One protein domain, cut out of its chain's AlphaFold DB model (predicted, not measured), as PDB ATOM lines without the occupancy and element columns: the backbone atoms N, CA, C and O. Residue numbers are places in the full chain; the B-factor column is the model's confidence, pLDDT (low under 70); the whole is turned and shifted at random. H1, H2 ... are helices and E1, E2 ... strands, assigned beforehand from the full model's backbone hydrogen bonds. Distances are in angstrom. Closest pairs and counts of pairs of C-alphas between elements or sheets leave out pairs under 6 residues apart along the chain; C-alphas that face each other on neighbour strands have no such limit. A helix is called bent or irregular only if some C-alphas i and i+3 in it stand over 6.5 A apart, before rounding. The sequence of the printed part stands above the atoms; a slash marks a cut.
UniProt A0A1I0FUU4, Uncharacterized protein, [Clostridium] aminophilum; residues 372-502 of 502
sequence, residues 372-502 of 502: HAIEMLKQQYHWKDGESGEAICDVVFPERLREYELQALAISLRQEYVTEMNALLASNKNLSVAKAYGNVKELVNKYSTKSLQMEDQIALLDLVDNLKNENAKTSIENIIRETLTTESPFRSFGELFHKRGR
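This is residues 372 to 502 of the 502 residues of an uncharacterized protein of [Clostridium] aminophilum (UniProt A0A1I0FUU4). Two helical hairpins, H2 with H3 and H4 with H5, pack crosswise on each other: H4 on H2 and H5 on H3. H2, by far the longest helix, runs on well beyond this cluster, with H1 packed on its residues 407 to 415 and the short strand E1 out at that end; at the other end of the model a tail, residues 491 to 502 with H6, sticks out alone. The printed part has 131 residues, with six named helices and one named strand in the order H1, E1, H2, H3, H4, H5, H6, and its class is mostly helix. It is loose, with a radius of gyration of the C-alphas of 19.2 A, and spans 74 by 35 by 22 A, the tail adding to the length.

H1, residues 372 to 381, touches H2, residues 398 to 428, at a steep tilt of 44 degrees, opposite ways; the closest C-alphas, of Ala 373 and Ile 411, are 6.1 A apart. E1, residues 391 to 394, pairs with no named strand, but its residues 391 to 392 pair antiparallel with residues 384 to 385. H2 is the hub, touching three helices. With its residues 417 to 428 alone it touches H3, residues 433 to 449, in a hairpin at a shallow tilt of 8 degrees, closest at the C-alphas of Asn 428 and Ala 436, 5.4 A. H4, residues 454 to 463, touches residues 414 to 418 of H2 at 69 degrees, only just steep, closest at the C-alphas of Val 418 and Leu 463, 6.6 A. H5, residues 470 to 484, forms a hairpin with H4 at a shallow tilt of 24 degrees; the closest C-alphas, of Ile 458 and Glu 477, are 5.9 A apart. H5 also touches H3 at a steep tilt of 57 degrees, the same way, closest at the C-alphas of Lys 441 and Thr 483, 6.2 A. H6, residues 491 to 497, touches no helix. Every O i to N i+4 pair is within hydrogen-bond range in H1, H3 and H5, against 25 of 27 in H2, 3 of 6 in H4 and 0 of 3 in H6, where 3 of 4 O i to N i+3 pairs are.

H1 begins at C-alpha 372 (-41.454, -37.471, -0.718) and is 13.6 A long; E1 measures 10.0 A. H2 is 45.6 A long, ending at C-alpha 428 (-29.082, -57.946, -0.864), and is irregular: C-alphas 399 and 402 are 7.3 A apart. H3 is 24.6 A, H4 15.4 A, H5 20.9 A and H6 11.1 A long, H6 ending at C-alpha 497 (-0.555, -55.573, -15.400).

The two C-alphas farthest apart, of Glu 387 and Arg 502, are 76.0 A apart. The printed part has no cut, and no link is long. Confidence is under 70 at residues 386 to 391, 393 to 399, 468 and 486 to 502.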
ATOM      1  N   HIS A 372     -42.766 -38.000  -0.353       71.62
ATOM      2  CA  HIS A 372     -41.454 -37.471  -0.718       71.62
ATOM      3  C   HIS A 372     -41.379 -36.949  -2.169       71.62
ATOM      4  O   HIS A 372     -40.717 -35.953  -2.449       71.62
ATOM      5  N   ALA A 373     -42.115 -37.557  -3.109       75.88
ATOM      6  CA  ALA A 373     -42.218 -37.032  -4.474       75.88
ATOM      7  C   ALA A 373     -42.938 -35.672  -4.488       75.88
ATOM      8  O   ALA A 373     -42.575 -34.764  -5.236       75.88
ATOM      9  N   ILE A 374     -43.928 -35.511  -3.612       77.56
ATOM     10  CA  ILE A 374     -44.630 -34.246  -3.403       77.56
ATOM     11  C   ILE A 374     -43.667 -33.184  -2.857       77.56
ATOM     12  O   ILE A 374     -43.651 -32.063  -3.366       77.56
ATOM     13  N   GLU A 375     -42.816 -33.527  -1.888       75.06
ATOM     14  CA  GLU A 375     -41.768 -32.632  -1.378       75.06
ATOM     15  C   GLU A 375     -40.759 -32.233  -2.464       75.06
ATOM     16  O   GLU A 375     -40.434 -31.052  -2.598       75.06
ATOM     17  N   MET A 376     -40.301 -33.181  -3.284       76.88
ATOM     18  CA  MET A 376     -39.363 -32.891  -4.375       76.88
ATOM     19  C   MET A 376     -39.970 -31.952  -5.426       76.88
ATOM     20  O   MET A 376     -39.285 -31.041  -5.895       76.88
ATOM     21  N   LEU A 377     -41.253 -32.128  -5.774       80.44
ATOM     22  CA  LEU A 377     -41.966 -31.214  -6.677       80.44
ATOM     23  C   LEU A 377     -42.025 -29.788  -6.116       80.44
ATOM     24  O   LEU A 377     -41.825 -28.821  -6.856       80.44
ATOM     25  N   LYS A 378     -42.227 -29.646  -4.804       80.44
ATOM     26  CA  LYS A 378     -42.241 -28.345  -4.119       80.44
ATOM     27  C   LYS A 378     -40.862 -27.693  -4.104       80.44
ATOM     28  O   LYS A 378     -40.727 -26.519  -4.441       80.44
ATOM     29  N   GLN A 379     -39.824 -28.446  -3.748       79.56
ATOM     30  CA  GLN A 379     -38.472 -27.905  -3.593       79.56
ATOM     31  C   GLN A 379     -37.817 -27.549  -4.931       79.56
ATOM     32  O   GLN A 379     -37.171 -26.509  -5.035       79.56
ATOM     33  N   GLN A 380     -37.970 -28.404  -5.947       79.38
ATOM     34  CA  GLN A 380     -37.246 -28.262  -7.215       79.38
ATOM     35  C   GLN A 380     -38.023 -27.484  -8.273       79.38
ATOM     36  O   GLN A 380     -37.415 -26.806  -9.098       79.38
ATOM     37  N   TYR A 381     -39.353 -27.582  -8.255       79.19
ATOM     38  CA  TYR A 381     -40.216 -26.986  -9.275       79.19
ATOM     39  C   TYR A 381     -41.212 -25.971  -8.706       79.19
ATOM     40  O   TYR A 381     -42.061 -25.476  -9.442       79.19
ATOM     41  N   HIS A 382     -41.102 -25.634  -7.415       77.88
ATOM     42  CA  HIS A 382     -41.919 -24.618  -6.744       77.88
ATOM     43  C   HIS A 382     -43.433 -24.860  -6.845       77.88
ATOM     44  O   HIS A 382     -44.219 -23.909  -6.852       77.88
ATOM     45  N   TRP A 383     -43.851 -26.128  -6.902       84.19
ATOM     46  CA  TRP A 383     -45.259 -26.471  -6.715       84.19
ATOM     47  C   TRP A 383     -45.697 -26.037  -5.309       84.19
ATOM     48  O   TRP A 383     -44.899 -26.027  -4.370       84.19
ATOM     49  N   LYS A 384     -46.959 -25.644  -5.163       80.00
ATOM     50  CA  LYS A 384     -47.525 -25.151  -3.905       80.00
ATOM     51  C   LYS A 384     -47.977 -26.297  -3.010       80.00
ATOM     52  O   LYS A 384     -48.300 -27.388  -3.480       80.00
ATOM     53  N   ASP A 385     -48.043 -26.019  -1.712       70.19
ATOM     54  CA  ASP A 385     -48.715 -26.897  -0.761       70.19
ATOM     55  C   ASP A 385     -50.216 -26.956  -1.052       70.19
ATOM     56  O   ASP A 385     -50.888 -25.927  -1.140       70.19
ATOM     57  N   GLY A 386     -50.738 -28.174  -1.181       66.31
ATOM     58  CA  GLY A 386     -52.163 -28.430  -1.019       66.31
ATOM     59  C   GLY A 386     -52.551 -28.583   0.448       66.31
ATOM     60  O   GLY A 386     -51.704 -28.796   1.312       66.31
ATOM     61  N   GLU A 387     -53.853 -28.537   0.728       57.53
ATOM     62  CA  GLU A 387     -54.414 -28.558   2.090       57.53
ATOM     63  C   GLU A 387     -54.098 -29.834   2.895       57.53
ATOM     64  O   GLU A 387     -54.398 -29.905   4.084       57.53
ATOM     65  N   SER A 388     -53.542 -30.887   2.284       50.75
ATOM     66  CA  SER A 388     -53.391 -32.188   2.945       50.75
ATOM     67  C   SER A 388     -52.314 -33.074   2.307       50.75
ATOM     68  O   SER A 388     -52.580 -34.220   1.924       50.75
ATOM     69  N   GLY A 389     -51.097 -32.538   2.190       55.88
ATOM     70  CA  GLY A 389     -49.928 -33.303   1.750       55.88
ATOM     71  C   GLY A 389     -49.862 -33.546   0.244       55.88
ATOM     72  O   GLY A 389     -49.153 -34.445  -0.170       55.88
ATOM     73  N   GLU A 390     -50.582 -32.765  -0.570       67.88
ATOM     74  CA  GLU A 390     -50.459 -32.739  -2.035       67.88
ATOM     75  C   GLU A 390     -49.514 -31.622  -2.513       67.88
ATOM     76  O   GLU A 390     -49.242 -30.662  -1.783       67.88
ATOM     77  N   ALA A 391     -49.024 -31.748  -3.750       63.53
ATOM     78  CA  ALA A 391     -48.425 -30.646  -4.500       63.53
ATOM     79  C   ALA A 391     -49.458 -30.131  -5.512       63.53
ATOM     80  O   ALA A 391     -49.961 -30.904  -6.333       63.53
ATOM     81  N   ILE A 392     -49.767 -28.837  -5.442       73.19
ATOM     82  CA  ILE A 392     -50.687 -28.144  -6.348       73.19
ATOM     83  C   ILE A 392     -49.879 -27.227  -7.255       73.19
ATOM     84  O   ILE A 392     -49.023 -26.473  -6.794       73.19
ATOM     85  N   CYS A 393     -50.184 -27.243  -8.545       66.06
ATOM     86  CA  CYS A 393     -49.774 -26.179  -9.443       66.06
ATOM     87  C   CYS A 393     -51.021 -25.437  -9.928       66.06
ATOM     88  O   CYS A 393     -51.853 -26.019 -10.627       66.06
ATOM     89  N   ASP A 394     -51.137 -24.150  -9.583       60.44
ATOM     90  CA  ASP A 394     -52.190 -23.286 -10.125       60.44
ATOM     91  C   ASP A 394     -52.018 -23.222 -11.651       60.44
ATOM     92  O   ASP A 394     -50.966 -22.777 -12.139       60.44
ATOM     93  N   VAL A 395     -53.014 -23.647 -12.439       58.97
ATOM     94  CA  VAL A 395     -52.933 -23.455 -13.894       58.97
ATOM     95  C   VAL A 395     -53.336 -22.025 -14.188       58.97
ATOM     96  O   VAL A 395     -54.504 -21.692 -14.362       58.97
ATOM     97  N   VAL A 396     -52.336 -21.159 -14.304       54.88
ATOM     98  CA  VAL A 396     -52.549 -19.854 -14.935       54.88
ATOM     99  C   VAL A 396     -52.472 -19.977 -16.468       54.88
ATOM    100  O   VAL A 396     -53.006 -19.122 -17.162       54.88
ATOM    101  N   PHE A 397     -51.911 -21.064 -17.032       59.56
ATOM    102  CA  PHE A 397     -51.715 -21.199 -18.487       59.56
ATOM    103  C   PHE A 397     -51.758 -22.658 -19.005       59.56
ATOM    104  O   PHE A 397     -50.831 -23.426 -18.727       59.56
ATOM    105  N   PRO A 398     -52.770 -23.046 -19.810       63.00
ATOM    106  CA  PRO A 398     -52.873 -24.374 -20.436       63.00
ATOM    107  C   PRO A 398     -51.661 -24.780 -21.292       63.00
ATOM    108  O   PRO A 398     -51.360 -25.967 -21.403       63.00
ATOM    109  N   GLU A 399     -50.923 -23.820 -21.865       67.88
ATOM    110  CA  GLU A 399     -49.707 -24.090 -22.651       67.88
ATOM    111  C   GLU A 399     -48.561 -24.752 -21.862       67.88
ATOM    112  O   GLU A 399     -47.671 -25.345 -22.471       67.88
ATOM    113  N   ARG A 400     -48.584 -24.701 -20.522       70.44
ATOM    114  CA  ARG A 400     -47.549 -25.298 -19.658       70.44
ATOM    115  C   ARG A 400     -47.893 -26.683 -19.121       70.44
ATOM    116  O   ARG A 400     -47.068 -27.281 -18.440       70.44
ATOM    117  N   LEU A 401     -49.061 -27.239 -19.459       72.38
ATOM    118  CA  LEU A 401     -49.464 -28.579 -19.006       72.38
ATOM    119  C   LEU A 401     -48.379 -29.624 -19.297       72.38
ATOM    120  O   LEU A 401     -48.025 -30.420 -18.432       72.38
ATOM    121  N   ARG A 402     -47.791 -29.560 -20.496       73.88
ATOM    122  CA  ARG A 402     -46.732 -30.482 -20.906       73.88
ATOM    123  C   ARG A 402     -45.464 -30.347 -20.064       73.88
ATOM    124  O   ARG A 402     -44.788 -31.341 -19.829       73.88
ATOM    125  N   GLU A 403     -45.135 -29.138 -19.626       78.19
ATOM    126  CA  GLU A 403     -43.996 -28.884 -18.746       78.19
ATOM    127  C   GLU A 403     -44.230 -29.526 -17.376       78.19
ATOM    128  O   GLU A 403     -43.388 -30.285 -16.908       78.19
ATOM    129  N   TYR A 404     -45.402 -29.310 -16.777       76.62
ATOM    130  CA  TYR A 404     -45.750 -29.872 -15.470       76.62
ATOM    131  C   TYR A 404     -45.839 -31.401 -15.483       76.62
ATOM    132  O   TYR A 404     -45.368 -32.053 -14.553       76.62
ATOM    133  N   GLU A 405     -46.363 -31.991 -16.561       72.94
ATOM    134  CA  GLU A 405     -46.306 -33.441 -16.773       72.94
ATOM    135  C   GLU A 405     -44.866 -33.963 -16.794       72.94
ATOM    136  O   GLU A 405     -44.580 -35.001 -16.200       72.94
ATOM    137  N   LEU A 406     -43.952 -33.256 -17.468       77.19
ATOM    138  CA  LEU A 406     -42.541 -33.639 -17.539       77.19
ATOM    139  C   LEU A 406     -41.839 -33.481 -16.185       77.19
ATOM    140  O   LEU A 406     -41.049 -34.349 -15.822       77.19
ATOM    141  N   GLN A 407     -42.147 -32.424 -15.429       81.06
ATOM    142  CA  GLN A 407     -41.634 -32.218 -14.070       81.06
ATOM    143  C   GLN A 407     -42.079 -33.349 -13.141       81.06
ATOM    144  O   GLN A 407     -41.242 -33.980 -12.493       81.06
ATOM    145  N   ALA A 408     -43.381 -33.651 -13.130       77.75
ATOM    146  CA  ALA A 408     -43.927 -34.771 -12.384       77.75
ATOM    147  C   ALA A 408     -43.227 -36.069 -12.806       77.75
ATOM    148  O   ALA A 408     -42.703 -36.783 -11.955       77.75
ATOM    149  N   LEU A 409     -43.132 -36.346 -14.112       75.56
ATOM    150  CA  LEU A 409     -42.553 -37.589 -14.628       75.56
ATOM    151  C   LEU A 409     -41.081 -37.745 -14.245       75.56
ATOM    152  O   LEU A 409     -40.659 -38.846 -13.890       75.56
ATOM    153  N   ALA A 410     -40.317 -36.652 -14.262       78.31
ATOM    154  CA  ALA A 410     -38.938 -36.639 -13.800       78.31
ATOM    155  C   ALA A 410     -38.841 -36.986 -12.305       78.31
ATOM    156  O   ALA A 410     -38.024 -37.827 -11.933       78.31
ATOM    157  N   ILE A 411     -39.686 -36.401 -11.450       80.44
ATOM    158  CA  ILE A 411     -39.707 -36.727 -10.015       80.44
ATOM    159  C   ILE A 411     -40.132 -38.173  -9.769       80.44
ATOM    160  O   ILE A 411     -39.513 -38.874  -8.972       80.44
ATOM    161  N   SER A 412     -41.133 -38.661 -10.486       76.25
ATOM    162  CA  SER A 412     -41.610 -40.033 -10.330       76.25
ATOM    163  C   SER A 412     -40.591 -41.073 -10.768       76.25
ATOM    164  O   SER A 412     -40.444 -42.087 -10.094       76.25
ATOM    165  N   LEU A 413     -39.832 -40.812 -11.838       78.44
ATOM    166  CA  LEU A 413     -38.708 -41.663 -12.235       78.44
ATOM    167  C   LEU A 413     -37.629 -41.712 -11.142       78.44
ATOM    168  O   LEU A 413     -37.094 -42.779 -10.839       78.44
ATOM    169  N   ARG A 414     -37.330 -40.559 -10.533       82.38
ATOM    170  CA  ARG A 414     -36.395 -40.452  -9.404       82.38
ATOM    171  C   ARG A 414     -36.903 -41.226  -8.179       82.38
ATOM    172  O   ARG A 414     -36.125 -41.925  -7.537       82.38
ATOM    173  N   GLN A 415     -38.206 -41.188  -7.905       78.00
ATOM    174  CA  GLN A 415     -38.829 -41.924  -6.801       78.00
ATOM    175  C   GLN A 415     -38.873 -43.442  -7.031       78.00
ATOM    176  O   GLN A 415     -38.656 -44.216  -6.092       78.00
ATOM    177  N   GLU A 416     -39.146 -43.876  -8.265       80.06
ATOM    178  CA  GLU A 416     -39.087 -45.286  -8.673       80.06
ATOM    179  C   GLU A 416     -37.666 -45.823  -8.424       80.06
ATOM    180  O   GLU A 416     -37.502 -46.856  -7.772       80.06
ATOM    181  N   TYR A 417     -36.638 -45.052  -8.809       86.81
ATOM    182  CA  TYR A 417     -35.235 -45.382  -8.546       86.81
ATOM    183  C   TYR A 417     -34.936 -45.530  -7.049       86.81
ATOM    184  O   TYR A 417     -34.394 -46.556  -6.640       86.81
ATOM    185  N   VAL A 418     -35.317 -44.550  -6.221       85.50
ATOM    186  CA  VAL A 418     -35.090 -44.592  -4.763       85.50
ATOM    187  C   VAL A 418     -35.805 -45.787  -4.124       85.50
ATOM    188  O   VAL A 418     -35.218 -46.497  -3.304       85.50
ATOM    189  N   THR A 419     -37.055 -46.052  -4.518       82.69
ATOM    190  CA  THR A 419     -37.856 -47.173  -3.997       82.69
ATOM    191  C   THR A 419     -37.229 -48.517  -4.375       82.69
ATOM    192  O   THR A 419     -37.027 -49.370  -3.505       82.69
ATOM    193  N   GLU A 420     -36.888 -48.712  -5.651       87.50
ATOM    194  CA  GLU A 420     -36.270 -49.951  -6.123       87.50
ATOM    195  C   GLU A 420     -34.872 -50.153  -5.542       87.50
ATOM    196  O   GLU A 420     -34.549 -51.268  -5.137       87.50
ATOM    197  N   MET A 421     -34.064 -49.095  -5.430       90.44
ATOM    198  CA  MET A 421     -32.752 -49.163  -4.786       90.44
ATOM    199  C   MET A 421     -32.896 -49.574  -3.318       90.44
ATOM    200  O   MET A 421     -32.211 -50.492  -2.865       90.44
ATOM    201  N   ASN A 422     -33.839 -48.982  -2.578       87.06
ATOM    202  CA  ASN A 422     -34.126 -49.376  -1.198       87.06
ATOM    203  C   ASN A 422     -34.522 -50.854  -1.087       87.06
ATOM    204  O   ASN A 422     -33.955 -51.579  -0.264       87.06
ATOM    205  N   ALA A 423     -35.461 -51.320  -1.914       86.75
ATOM    206  CA  ALA A 423     -35.905 -52.713  -1.909       86.75
ATOM    207  C   ALA A 423     -34.767 -53.680  -2.282       86.75
ATOM    208  O   ALA A 423     -34.571 -54.708  -1.626       86.75
ATOM    209  N   LEU A 424     -33.975 -53.324  -3.294       90.56
ATOM    210  CA  LEU A 424     -32.840 -54.103  -3.771       90.56
ATOM    211  C   LEU A 424     -31.770 -54.240  -2.686       90.56
ATOM    212  O   LEU A 424     -31.337 -55.356  -2.393       90.56
ATOM    213  N   LEU A 425     -31.404 -53.148  -2.017       88.88
ATOM    214  CA  LEU A 425     -30.433 -53.173  -0.923       88.88
ATOM    215  C   LEU A 425     -30.928 -53.981   0.281       88.88
ATOM    216  O   LEU A 425     -30.152 -54.738   0.867       88.88
ATOM    217  N   ALA A 426     -32.217 -53.893   0.622       86.31
ATOM    218  CA  ALA A 426     -32.809 -54.737   1.657       86.31
ATOM    219  C   ALA A 426     -32.722 -56.228   1.289       86.31
ATOM    220  O   ALA A 426     -32.353 -57.050   2.132       86.31
ATOM    221  N   SER A 427     -32.995 -56.568   0.026       85.31
ATOM    222  CA  SER A 427     -32.916 -57.943  -0.482       85.31
ATOM    223  C   SER A 427     -31.479 -58.479  -0.563       85.31
ATOM    224  O   SER A 427     -31.249 -59.678  -0.397       85.31
ATOM    225  N   ASN A 428     -30.494 -57.593  -0.745       86.00
ATOM    226  CA  ASN A 428     -29.082 -57.946  -0.864       86.00
ATOM    227  C   ASN A 428     -28.427 -58.349   0.470       86.00
ATOM    228  O   ASN A 428     -27.355 -58.951   0.435       86.00
ATOM    229  N   LYS A 429     -29.054 -58.083   1.631       79.06
ATOM    230  CA  LYS A 429     -28.476 -58.335   2.973       79.06
ATOM    231  C   LYS A 429     -28.008 -59.783   3.205       79.06
ATOM    232  O   LYS A 429     -27.110 -59.994   4.009       79.06
ATOM    233  N   ASN A 430     -28.572 -60.754   2.482       77.81
ATOM    234  CA  ASN A 430     -28.249 -62.183   2.608       77.81
ATOM    235  C   ASN A 430     -27.694 -62.808   1.310       77.81
ATOM    236  O   ASN A 430     -27.735 -64.028   1.143       77.81
ATOM    237  N   LEU A 431     -27.223 -61.994   0.359       83.88
ATOM    238  CA  LEU A 431     -26.695 -62.467  -0.925       83.88
ATOM    239  C   LEU A 431     -25.165 -62.436  -0.968       83.88
ATOM    240  O   LEU A 431     -24.506 -61.736  -0.204       83.88
ATOM    241  N   SER A 432     -24.585 -63.196  -1.902       85.88
ATOM    242  CA  SER A 432     -23.152 -63.105  -2.180       85.88
ATOM    243  C   SER A 432     -22.796 -61.723  -2.733       85.88
ATOM    244  O   SER A 432     -23.573 -61.121  -3.474       85.88
ATOM    245  N   VAL A 433     -21.584 -61.250  -2.429       84.38
ATOM    246  CA  VAL A 433     -21.093 -59.923  -2.847       84.38
ATOM    247  C   VAL A 433     -21.181 -59.734  -4.366       84.38
ATOM    248  O   VAL A 433     -21.640 -58.697  -4.833       84.38
ATOM    249  N   ALA A 434     -20.828 -60.762  -5.146       84.19
ATOM    250  CA  ALA A 434     -20.918 -60.720  -6.607       84.19
ATOM    251  C   ALA A 434     -22.363 -60.554  -7.109       84.19
ATOM    252  O   ALA A 434     -22.611 -59.807  -8.053       84.19
ATOM    253  N   LYS A 435     -23.326 -61.224  -6.464       84.75
ATOM    254  CA  LYS A 435     -24.742 -61.129  -6.830       84.75
ATOM    255  C   LYS A 435     -25.338 -59.788  -6.404       84.75
ATOM    256  O   LYS A 435     -26.056 -59.177  -7.183       84.75
ATOM    257  N   ALA A 436     -24.987 -59.304  -5.214       86.62
ATOM    258  CA  ALA A 436     -25.388 -57.983  -4.743       86.62
ATOM    259  C   ALA A 436     -24.884 -56.867  -5.679       86.62
ATOM    260  O   ALA A 436     -25.668 -56.002  -6.063       86.62
ATOM    261  N   TYR A 437     -23.615 -56.929  -6.108       89.31
ATOM    262  CA  TYR A 437     -23.043 -56.010  -7.101       89.31
ATOM    263  C   TYR A 437     -23.778 -56.096  -8.449       89.31
ATOM    264  O   TYR A 437     -24.173 -55.070  -8.999       89.31
ATOM    265  N   GLY A 438     -23.995 -57.314  -8.963       87.50
ATOM    266  CA  GLY A 438     -24.705 -57.539 -10.227       87.50
ATOM    267  C   GLY A 438     -26.106 -56.928 -10.228       87.50
ATOM    268  O   GLY A 438     -26.448 -56.199 -11.154       87.50
ATOM    269  N   ASN A 439     -26.860 -57.123  -9.143       91.12
ATOM    270  CA  ASN A 439     -28.190 -56.542  -8.967       91.12
ATOM    271  C   ASN A 439     -28.159 -55.001  -9.028       91.12
ATOM    272  O   ASN A 439     -28.966 -54.394  -9.730       91.12
ATOM    273  N   VAL A 440     -27.217 -54.353  -8.323       92.31
ATOM    274  CA  VAL A 440     -27.080 -52.882  -8.352       92.31
ATOM    275  C   VAL A 440     -26.731 -52.407  -9.763       92.31
ATOM    276  O   VAL A 440     -27.357 -51.483 -10.272       92.31
ATOM    277  N   LYS A 441     -25.784 -53.069 -10.436       92.50
ATOM    278  CA  LYS A 441     -25.389 -52.751 -11.816       92.50
ATOM    279  C   LYS A 441     -26.548 -52.884 -12.808       92.50
ATOM    280  O   LYS A 441     -26.690 -52.056 -13.710       92.50
ATOM    281  N   GLU A 442     -27.376 -53.915 -12.672       93.31
ATOM    282  CA  GLU A 442     -28.577 -54.099 -13.494       93.31
ATOM    283  C   GLU A 442     -29.580 -52.961 -13.280       93.31
ATOM    284  O   GLU A 442     -30.079 -52.397 -14.257       93.31
ATOM    285  N   LEU A 443     -29.815 -52.563 -12.024       91.94
ATOM    286  CA  LEU A 443     -30.690 -51.439 -11.691       91.94
ATOM    287  C   LEU A 443     -30.167 -50.118 -12.278       91.94
ATOM    288  O   LEU A 443     -30.915 -49.383 -12.918       91.94
ATOM    289  N   VAL A 444     -28.871 -49.841 -12.134       92.62
ATOM    290  CA  VAL A 444     -28.229 -48.632 -12.677       92.62
ATOM    291  C   VAL A 444     -28.381 -48.548 -14.199       92.62
ATOM    292  O   VAL A 444     -28.772 -47.504 -14.734       92.62
ATOM    293  N   ASN A 445     -28.150 -49.657 -14.908       91.00
ATOM    294  CA  ASN A 445     -28.357 -49.725 -16.357       91.00
ATOM    295  C   ASN A 445     -29.831 -49.551 -16.742       91.00
ATOM    296  O   ASN A 445     -30.135 -48.836 -17.696       91.00
ATOM    297  N   LYS A 446     -30.757 -50.161 -15.989       91.06
ATOM    298  CA  LYS A 446     -32.205 -50.005 -16.195       91.06
ATOM    299  C   LYS A 446     -32.635 -48.537 -16.115       91.06
ATOM    300  O   LYS A 446     -33.469 -48.115 -16.906       91.06
ATOM    301  N   TYR A 447     -32.095 -47.757 -15.183       88.50
ATOM    302  CA  TYR A 447     -32.491 -46.354 -15.021       88.50
ATOM    303  C   TYR A 447     -31.746 -45.394 -15.951       88.50
ATOM    304  O   TYR A 447     -32.329 -44.403 -16.389       88.50
ATOM    305  N   SER A 448     -30.529 -45.743 -16.367       86.75
ATOM    306  CA  SER A 448     -29.831 -45.036 -17.446       86.75
ATOM    307  C   SER A 448     -30.593 -45.127 -18.775       86.75
ATOM    308  O   SER A 448     -30.795 -44.113 -19.443       86.75
ATOM    309  N   THR A 449     -31.147 -46.299 -19.121       85.62
ATOM    310  CA  THR A 449     -31.998 -46.434 -20.322       85.62
ATOM    311  C   THR A 449     -33.327 -45.681 -20.213       85.62
ATOM    312  O   THR A 449     -33.910 -45.325 -21.236       85.62
ATOM    313  N   LYS A 450     -33.778 -45.364 -18.992       80.81
ATOM    314  CA  LYS A 450     -34.917 -44.472 -18.717       80.81
ATOM    315  C   LYS A 450     -34.536 -42.982 -18.661       80.81
ATOM    316  O   LYS A 450     -35.370 -42.164 -18.289       80.81
ATOM    317  N   SER A 451     -33.325 -42.609 -19.081       79.75
ATOM    318  CA  SER A 451     -32.794 -41.233 -19.093       79.75
ATOM    319  C   SER A 451     -32.425 -40.636 -17.727       79.75
ATOM    320  O   SER A 451     -32.180 -39.433 -17.656       79.75
ATOM    321  N   LEU A 452     -32.318 -41.440 -16.661       84.25
ATOM    322  CA  LEU A 452     -31.789 -40.979 -15.373       84.25
ATOM    323  C   LEU A 452     -30.253 -41.040 -15.396       84.25
ATOM    324  O   LEU A 452     -29.671 -42.128 -15.334       84.25
ATOM    325  N   GLN A 453     -29.610 -39.879 -15.532       87.00
ATOM    326  CA  GLN A 453     -28.161 -39.768 -15.732       87.00
ATOM    327  C   GLN A 453     -27.365 -40.118 -14.470       87.00
ATOM    328  O   GLN A 453     -27.917 -40.229 -13.376       87.00
ATOM    329  N   MET A 454     -26.053 -40.300 -14.627       89.81
ATOM    330  CA  MET A 454     -25.156 -40.694 -13.538       89.81
ATOM    331  C   MET A 454     -25.241 -39.732 -12.348       89.81
ATOM    332  O   MET A 454     -25.427 -40.173 -11.217       89.81
ATOM    333  N   GLU A 455     -25.121 -38.431 -12.597       87.56
ATOM    334  CA  GLU A 455     -25.131 -37.392 -11.569       87.56
ATOM    335  C   GLU A 455     -26.461 -37.375 -10.810       87.56
ATOM    336  O   GLU A 455     -26.464 -37.264  -9.584       87.56
ATOM    337  N   ASP A 456     -27.577 -37.570 -11.520       84.44
ATOM    338  CA  ASP A 456     -28.901 -37.690 -10.911       84.44
ATOM    339  C   ASP A 456     -28.998 -38.952 -10.041       84.44
ATOM    340  O   ASP A 456     -29.449 -38.875  -8.903       84.44
ATOM    341  N   GLN A 457     -28.548 -40.112 -10.531       89.88
ATOM    342  CA  GLN A 457     -28.564 -41.361  -9.757       89.88
ATOM    343  C   GLN A 457     -27.724 -41.260  -8.476       89.88
ATOM    344  O   GLN A 457     -28.147 -41.752  -7.432       89.88
ATOM    345  N   ILE A 458     -26.565 -40.596  -8.540       89.56
ATOM    346  CA  ILE A 458     -25.691 -40.364  -7.380       89.56
ATOM    347  C   ILE A 458     -26.355 -39.411  -6.380       89.56
ATOM    348  O   ILE A 458     -26.374 -39.709  -5.187       89.56
ATOM    349  N   ALA A 459     -26.938 -38.303  -6.849       85.81
ATOM    350  CA  ALA A 459     -27.614 -37.334  -5.983       85.81
ATOM    351  C   ALA A 459     -28.810 -37.946  -5.230       85.81
ATOM    352  O   ALA A 459     -29.086 -37.576  -4.092       85.81
ATOM    353  N   LEU A 460     -29.504 -38.918  -5.830       86.75
ATOM    354  CA  LEU A 460     -30.639 -39.599  -5.198       86.75
ATOM    355  C   LEU A 460     -30.241 -40.589  -4.101       86.75
ATOM    356  O   LEU A 460     -31.112 -41.008  -3.340       86.75
ATOM    357  N   LEU A 461     -28.964 -40.972  -3.988       87.88
ATOM    358  CA  LEU A 461     -28.520 -41.893  -2.935       87.88
ATOM    359  C   LEU A 461     -28.739 -41.325  -1.527       87.88
ATOM    360  O   LEU A 461     -28.924 -42.102  -0.594       87.88
ATOM    361  N   ASP A 462     -28.773 -39.998  -1.384       83.50
ATOM    362  CA  ASP A 462     -29.098 -39.313  -0.125       83.50
ATOM    363  C   ASP A 462     -30.523 -39.588   0.374       83.50
ATOM    364  O   ASP A 462     -30.806 -39.442   1.561       83.50
ATOM    365  N   LEU A 463     -31.411 -40.036  -0.516       79.25
ATOM    366  CA  LEU A 463     -32.814 -40.333  -0.225       79.25
ATOM    367  C   LEU A 463     -33.055 -41.836   0.017       79.25
ATOM    368  O   LEU A 463     -34.185 -42.271   0.242       79.25
ATOM    369  N   VAL A 464     -32.006 -42.664  -0.049       84.12
ATOM    370  CA  VAL A 464     -32.097 -44.123   0.097       84.12
ATOM    371  C   VAL A 464     -31.887 -44.515   1.562       84.12
ATOM    372  O   VAL A 464     -30.760 -44.667   2.028       84.12
ATOM    373  N   ASP A 465     -32.983 -44.757   2.284       81.31
ATOM    374  CA  ASP A 465     -32.998 -45.165   3.700       81.31
ATOM    375  C   ASP A 465     -32.059 -46.321   4.076       81.31
ATOM    376  O   ASP A 465     -31.566 -46.375   5.203       81.31
ATOM    377  N   ASN A 466     -31.814 -47.276   3.174       79.94
ATOM    378  CA  ASN A 466     -30.900 -48.395   3.429       79.94
ATOM    379  C   ASN A 466     -29.404 -48.024   3.298       79.94
ATOM    380  O   ASN A 466     -28.553 -48.872   3.574       79.94
ATOM    381  N   LEU A 467     -29.065 -46.780   2.934       81.56
ATOM    382  CA  LEU A 467     -27.700 -46.251   2.782       81.56
ATOM    383  C   LEU A 467     -27.344 -45.202   3.851       81.56
ATOM    384  O   LEU A 467     -26.773 -44.162   3.554       81.56
ATOM    385  N   LYS A 468     -27.608 -45.491   5.131       65.12
ATOM    386  CA  LYS A 468     -27.290 -44.561   6.241       65.12
ATOM    387  C   LYS A 468     -25.796 -44.429   6.578       65.12
ATOM    388  O   LYS A 468     -25.438 -43.624   7.429       65.12
ATOM    389  N   ASN A 469     -24.925 -45.248   5.982       74.19
ATOM    390  CA  ASN A 469     -23.478 -45.217   6.218       74.19
ATOM    391  C   ASN A 469     -22.751 -44.695   4.971       74.19
ATOM    392  O   ASN A 469     -22.887 -45.284   3.896       74.19
ATOM    393  N   GLU A 470     -21.919 -43.665   5.147       72.62
ATOM    394  CA  GLU A 470     -21.069 -43.057   4.110       72.62
ATOM    395  C   GLU A 470     -20.248 -44.083   3.313       72.62
ATOM    396  O   GLU A 470     -20.129 -43.988   2.091       72.62
ATOM    397  N   ASN A 471     -19.751 -45.141   3.962       78.19
ATOM    398  CA  ASN A 471     -18.978 -46.189   3.286       78.19
ATOM    399  C   ASN A 471     -19.837 -47.012   2.311       78.19
ATOM    400  O   ASN A 471     -19.376 -47.401   1.235       78.19
ATOM    401  N   ALA A 472     -21.090 -47.288   2.679       81.19
ATOM    402  CA  ALA A 472     -22.023 -48.010   1.821       81.19
ATOM    403  C   ALA A 472     -22.473 -47.122   0.655       81.19
ATOM    404  O   ALA A 472     -22.472 -47.581  -0.485       81.19
ATOM    405  N   LYS A 473     -22.765 -45.842   0.924       87.06
ATOM    406  CA  LYS A 473     -23.096 -44.846  -0.105       87.06
ATOM    407  C   LYS A 473     -21.972 -44.710  -1.133       87.06
ATOM    408  O   LYS A 473     -22.219 -44.897  -2.319       87.06
ATOM    409  N   THR A 474     -20.734 -44.523  -0.672       86.25
ATOM    410  CA  THR A 474     -19.534 -44.453  -1.528       86.25
ATOM    411  C   THR A 474     -19.367 -45.718  -2.374       86.25
ATOM    412  O   THR A 474     -18.993 -45.661  -3.543       86.25
ATOM    413  N   SER A 475     -19.669 -46.890  -1.805       87.31
ATOM    414  CA  SER A 475     -19.597 -48.156  -2.541       87.31
ATOM    415  C   SER A 475     -20.627 -48.217  -3.671       87.31
ATOM    416  O   SER A 475     -20.279 -48.618  -4.778       87.31
ATOM    417  N   ILE A 476     -21.871 -47.791  -3.430       90.88
ATOM    418  CA  ILE A 476     -22.908 -47.726  -4.473       90.88
ATOM    419  C   ILE A 476     -22.578 -46.653  -5.517       90.88
ATOM    420  O   ILE A 476     -22.697 -46.924  -6.710       90.88
ATOM    421  N   GLU A 477     -22.087 -45.484  -5.102       90.88
ATOM    422  CA  GLU A 477     -21.615 -44.431  -6.008       90.88
ATOM    423  C   GLU A 477     -20.534 -44.953  -6.966       90.88
ATOM    424  O   GLU A 477     -20.617 -44.747  -8.177       90.88
ATOM    425  N   ASN A 478     -19.558 -45.700  -6.447       87.94
ATOM    426  CA  ASN A 478     -18.512 -46.322  -7.255       87.94
ATOM    427  C   ASN A 478     -19.070 -47.329  -8.270       87.94
ATOM    428  O   ASN A 478     -18.611 -47.350  -9.411       87.94
ATOM    429  N   ILE A 479     -20.077 -48.123  -7.890       89.75
ATOM    430  CA  ILE A 479     -20.757 -49.047  -8.815       89.75
ATOM    431  C   ILE A 479     -21.480 -48.263  -9.915       89.75
ATOM    432  O   ILE A 479     -21.413 -48.659 -11.079       89.75
ATOM    433  N   ILE A 480     -22.141 -47.150  -9.580       90.38
ATOM    434  CA  ILE A 480     -22.813 -46.281 -10.558       90.38
ATOM    435  C   ILE A 480     -21.794 -45.717 -11.555       90.38
ATOM    436  O   ILE A 480     -21.980 -45.865 -12.766       90.38
ATOM    437  N   ARG A 481     -20.697 -45.130 -11.057       89.38
ATOM    438  CA  ARG A 481     -19.619 -44.562 -11.883       89.38
ATOM    439  C   ARG A 481     -18.992 -45.616 -12.793       89.38
ATOM    440  O   ARG A 481     -18.901 -45.388 -13.994       89.38
ATOM    441  N   GLU A 482     -18.645 -46.785 -12.259       87.31
ATOM    442  CA  GLU A 482     -18.076 -47.891 -13.042       87.31
ATOM    443  C   GLU A 482     -19.054 -48.424 -14.101       87.31
ATOM    444  O   GLU A 482     -18.646 -48.855 -15.177       87.31
ATOM    445  N   THR A 483     -20.353 -48.419 -13.802       87.88
ATOM    446  CA  THR A 483     -21.375 -48.946 -14.712       87.88
ATOM    447  C   THR A 483     -21.669 -47.990 -15.865       87.88
ATOM    448  O   THR A 483     -21.850 -48.447 -16.993       87.88
ATOM    449  N   LEU A 484     -21.746 -46.685 -15.590       87.25
ATOM    450  CA  LEU A 484     -22.199 -45.677 -16.556       87.25
ATOM    451  C   LEU A 484     -21.061 -44.931 -17.255       87.25
ATOM    452  O   LEU A 484     -21.305 -44.236 -18.241       87.25
ATOM    453  N   THR A 485     -19.824 -45.080 -16.784       80.00
ATOM    454  CA  THR A 485     -18.647 -44.430 -17.371       80.00
ATOM    455  C   THR A 485     -17.535 -45.438 -17.656       80.00
ATOM    456  O   THR A 485     -17.588 -46.598 -17.260       80.00
ATOM    457  N   THR A 486     -16.483 -44.990 -18.343       63.91
ATOM    458  CA  THR A 486     -15.226 -45.746 -18.493       63.91
ATOM    459  C   THR A 486     -14.247 -45.489 -17.339       63.91
ATOM    460  O   THR A 486     -13.081 -45.908 -17.381       63.91
ATOM    461  N   GLU A 487     -14.681 -44.768 -16.305       60.53
ATOM    462  CA  GLU A 487     -13.890 -44.463 -15.123       60.53
ATOM    463  C   GLU A 487     -14.121 -45.543 -14.070       60.53
ATOM    464  O   GLU A 487     -15.100 -45.544 -13.329       60.53
ATOM    465  N   SER A 488     -13.189 -46.495 -14.003       56.78
ATOM    466  CA  SER A 488     -13.114 -47.374 -12.844       56.78
ATOM    467  C   SER A 488     -12.440 -46.613 -11.695       56.78
ATOM    468  O   SER A 488     -11.304 -46.153 -11.873       56.78
ATOM    469  N   PRO A 489     -13.048 -46.548 -10.498       58.84
ATOM    470  CA  PRO A 489     -12.367 -46.051  -9.301       58.84
ATOM    471  C   PRO A 489     -11.149 -46.920  -8.921       58.84
ATOM    472  O   PRO A 489     -10.322 -46.515  -8.110       58.84
ATOM    473  N   PHE A 490     -10.989 -48.088  -9.558       57.69
ATOM    474  CA  PHE A 490      -9.868 -49.014  -9.397       57.69
ATOM    475  C   PHE A 490      -8.824 -48.929 -10.524       57.69
ATOM    476  O   PHE A 490      -8.048 -49.873 -10.690       57.69
ATOM    477  N   ARG A 491      -8.754 -47.831 -11.301       50.38
ATOM    478  CA  ARG A 491      -7.743 -47.648 -12.376       50.38
ATOM    479  C   ARG A 491      -6.307 -47.985 -11.939       50.38
ATOM    480  O   ARG A 491      -5.546 -48.513 -12.745       50.38
ATOM    481  N   SER A 492      -5.972 -47.793 -10.664       51.12
ATOM    482  CA  SER A 492      -4.678 -48.139 -10.056       51.12
ATOM    483  C   SER A 492      -4.321 -49.636 -10.121       51.12
ATOM    484  O   SER A 492      -3.149 -49.987 -10.016       51.12
ATOM    485  N   PHE A 493      -5.289 -50.538 -10.328       48.31
ATOM    486  CA  PHE A 493      -5.027 -51.966 -10.565       48.31
ATOM    487  C   PHE A 493      -4.683 -52.287 -12.028       48.31
ATOM    488  O   PHE A 493      -4.045 -53.305 -12.289       48.31
ATOM    489  N   GLY A 494      -5.050 -51.429 -12.985       45.72
ATOM    490  CA  GLY A 494      -4.665 -51.586 -14.393       45.72
ATOM    491  C   GLY A 494      -3.156 -51.424 -14.614       45.72
ATOM    492  O   GLY A 494      -2.573 -52.097 -15.463       45.72
ATOM    493  N   GLU A 495      -2.499 -50.607 -13.786       46.25
ATOM    494  CA  GLU A 495      -1.047 -50.399 -13.820       46.25
ATOM    495  C   GLU A 495      -0.242 -51.598 -13.283       46.25
ATOM    496  O   GLU A 495       0.919 -51.768 -13.656       46.25
ATOM    497  N   LEU A 496      -0.851 -52.498 -12.494       47.81
ATOM    498  CA  LEU A 496      -0.199 -53.731 -12.020       47.81
ATOM    499  C   LEU A 496       0.045 -54.755 -13.142       47.81
ATOM    500  O   LEU A 496       0.878 -55.651 -12.983       47.81
ATOM    501  N   PHE A 497      -0.644 -54.628 -14.281       47.44
ATOM    502  CA  PHE A 497      -0.555 -55.573 -15.400       47.44
ATOM    503  C   PHE A 497       0.171 -55.026 -16.638       47.44
ATOM    504  O   PHE A 497       0.305 -55.746 -17.632       47.44
ATOM    505  N   HIS A 498       0.738 -53.815 -16.589       41.19
ATOM    506  CA  HIS A 498       1.712 -53.385 -17.595       41.19
ATOM    507  C   HIS A 498       3.059 -54.087 -17.372       41.19
ATOM    508  O   HIS A 498       4.003 -53.560 -16.779       41.19
ATOM    509  N   LYS A 499       3.170 -55.313 -17.901       42.00
ATOM    510  CA  LYS A 499       4.469 -55.929 -18.180       42.00
ATOM    511  C   LYS A 499       5.227 -55.025 -19.151       42.00
ATOM    512  O   LYS A 499       4.882 -54.916 -20.324       42.00
ATOM    513  N   ARG A 500       6.274 -54.393 -18.614       42.12
ATOM    514  CA  ARG A 500       7.370 -53.764 -19.353       42.12
ATOM    515  C   ARG A 500       7.768 -54.646 -20.533       42.12
ATOM    516  O   ARG A 500       8.031 -55.834 -20.349       42.12
ATOM    517  N   GLY A 501       7.845 -54.034 -21.710       47.19
ATOM    518  CA  GLY A 501       8.429 -54.659 -22.882       47.19
ATOM    519  C   GLY A 501       9.826 -55.206 -22.589       47.19
ATOM    520  O   GLY A 501      10.667 -54.532 -21.984       47.19
ATOM    521  N   ARG A 502      10.042 -56.433 -23.049       37.38
ATOM    522  CA  ARG A 502      11.226 -56.835 -23.797       37.38
ATOM    523  C   ARG A 502      10.769 -57.693 -24.958       37.38
ATOM    524  O   ARG A 502       9.890 -58.549 -24.711       37.38
TER     525      ARG A 502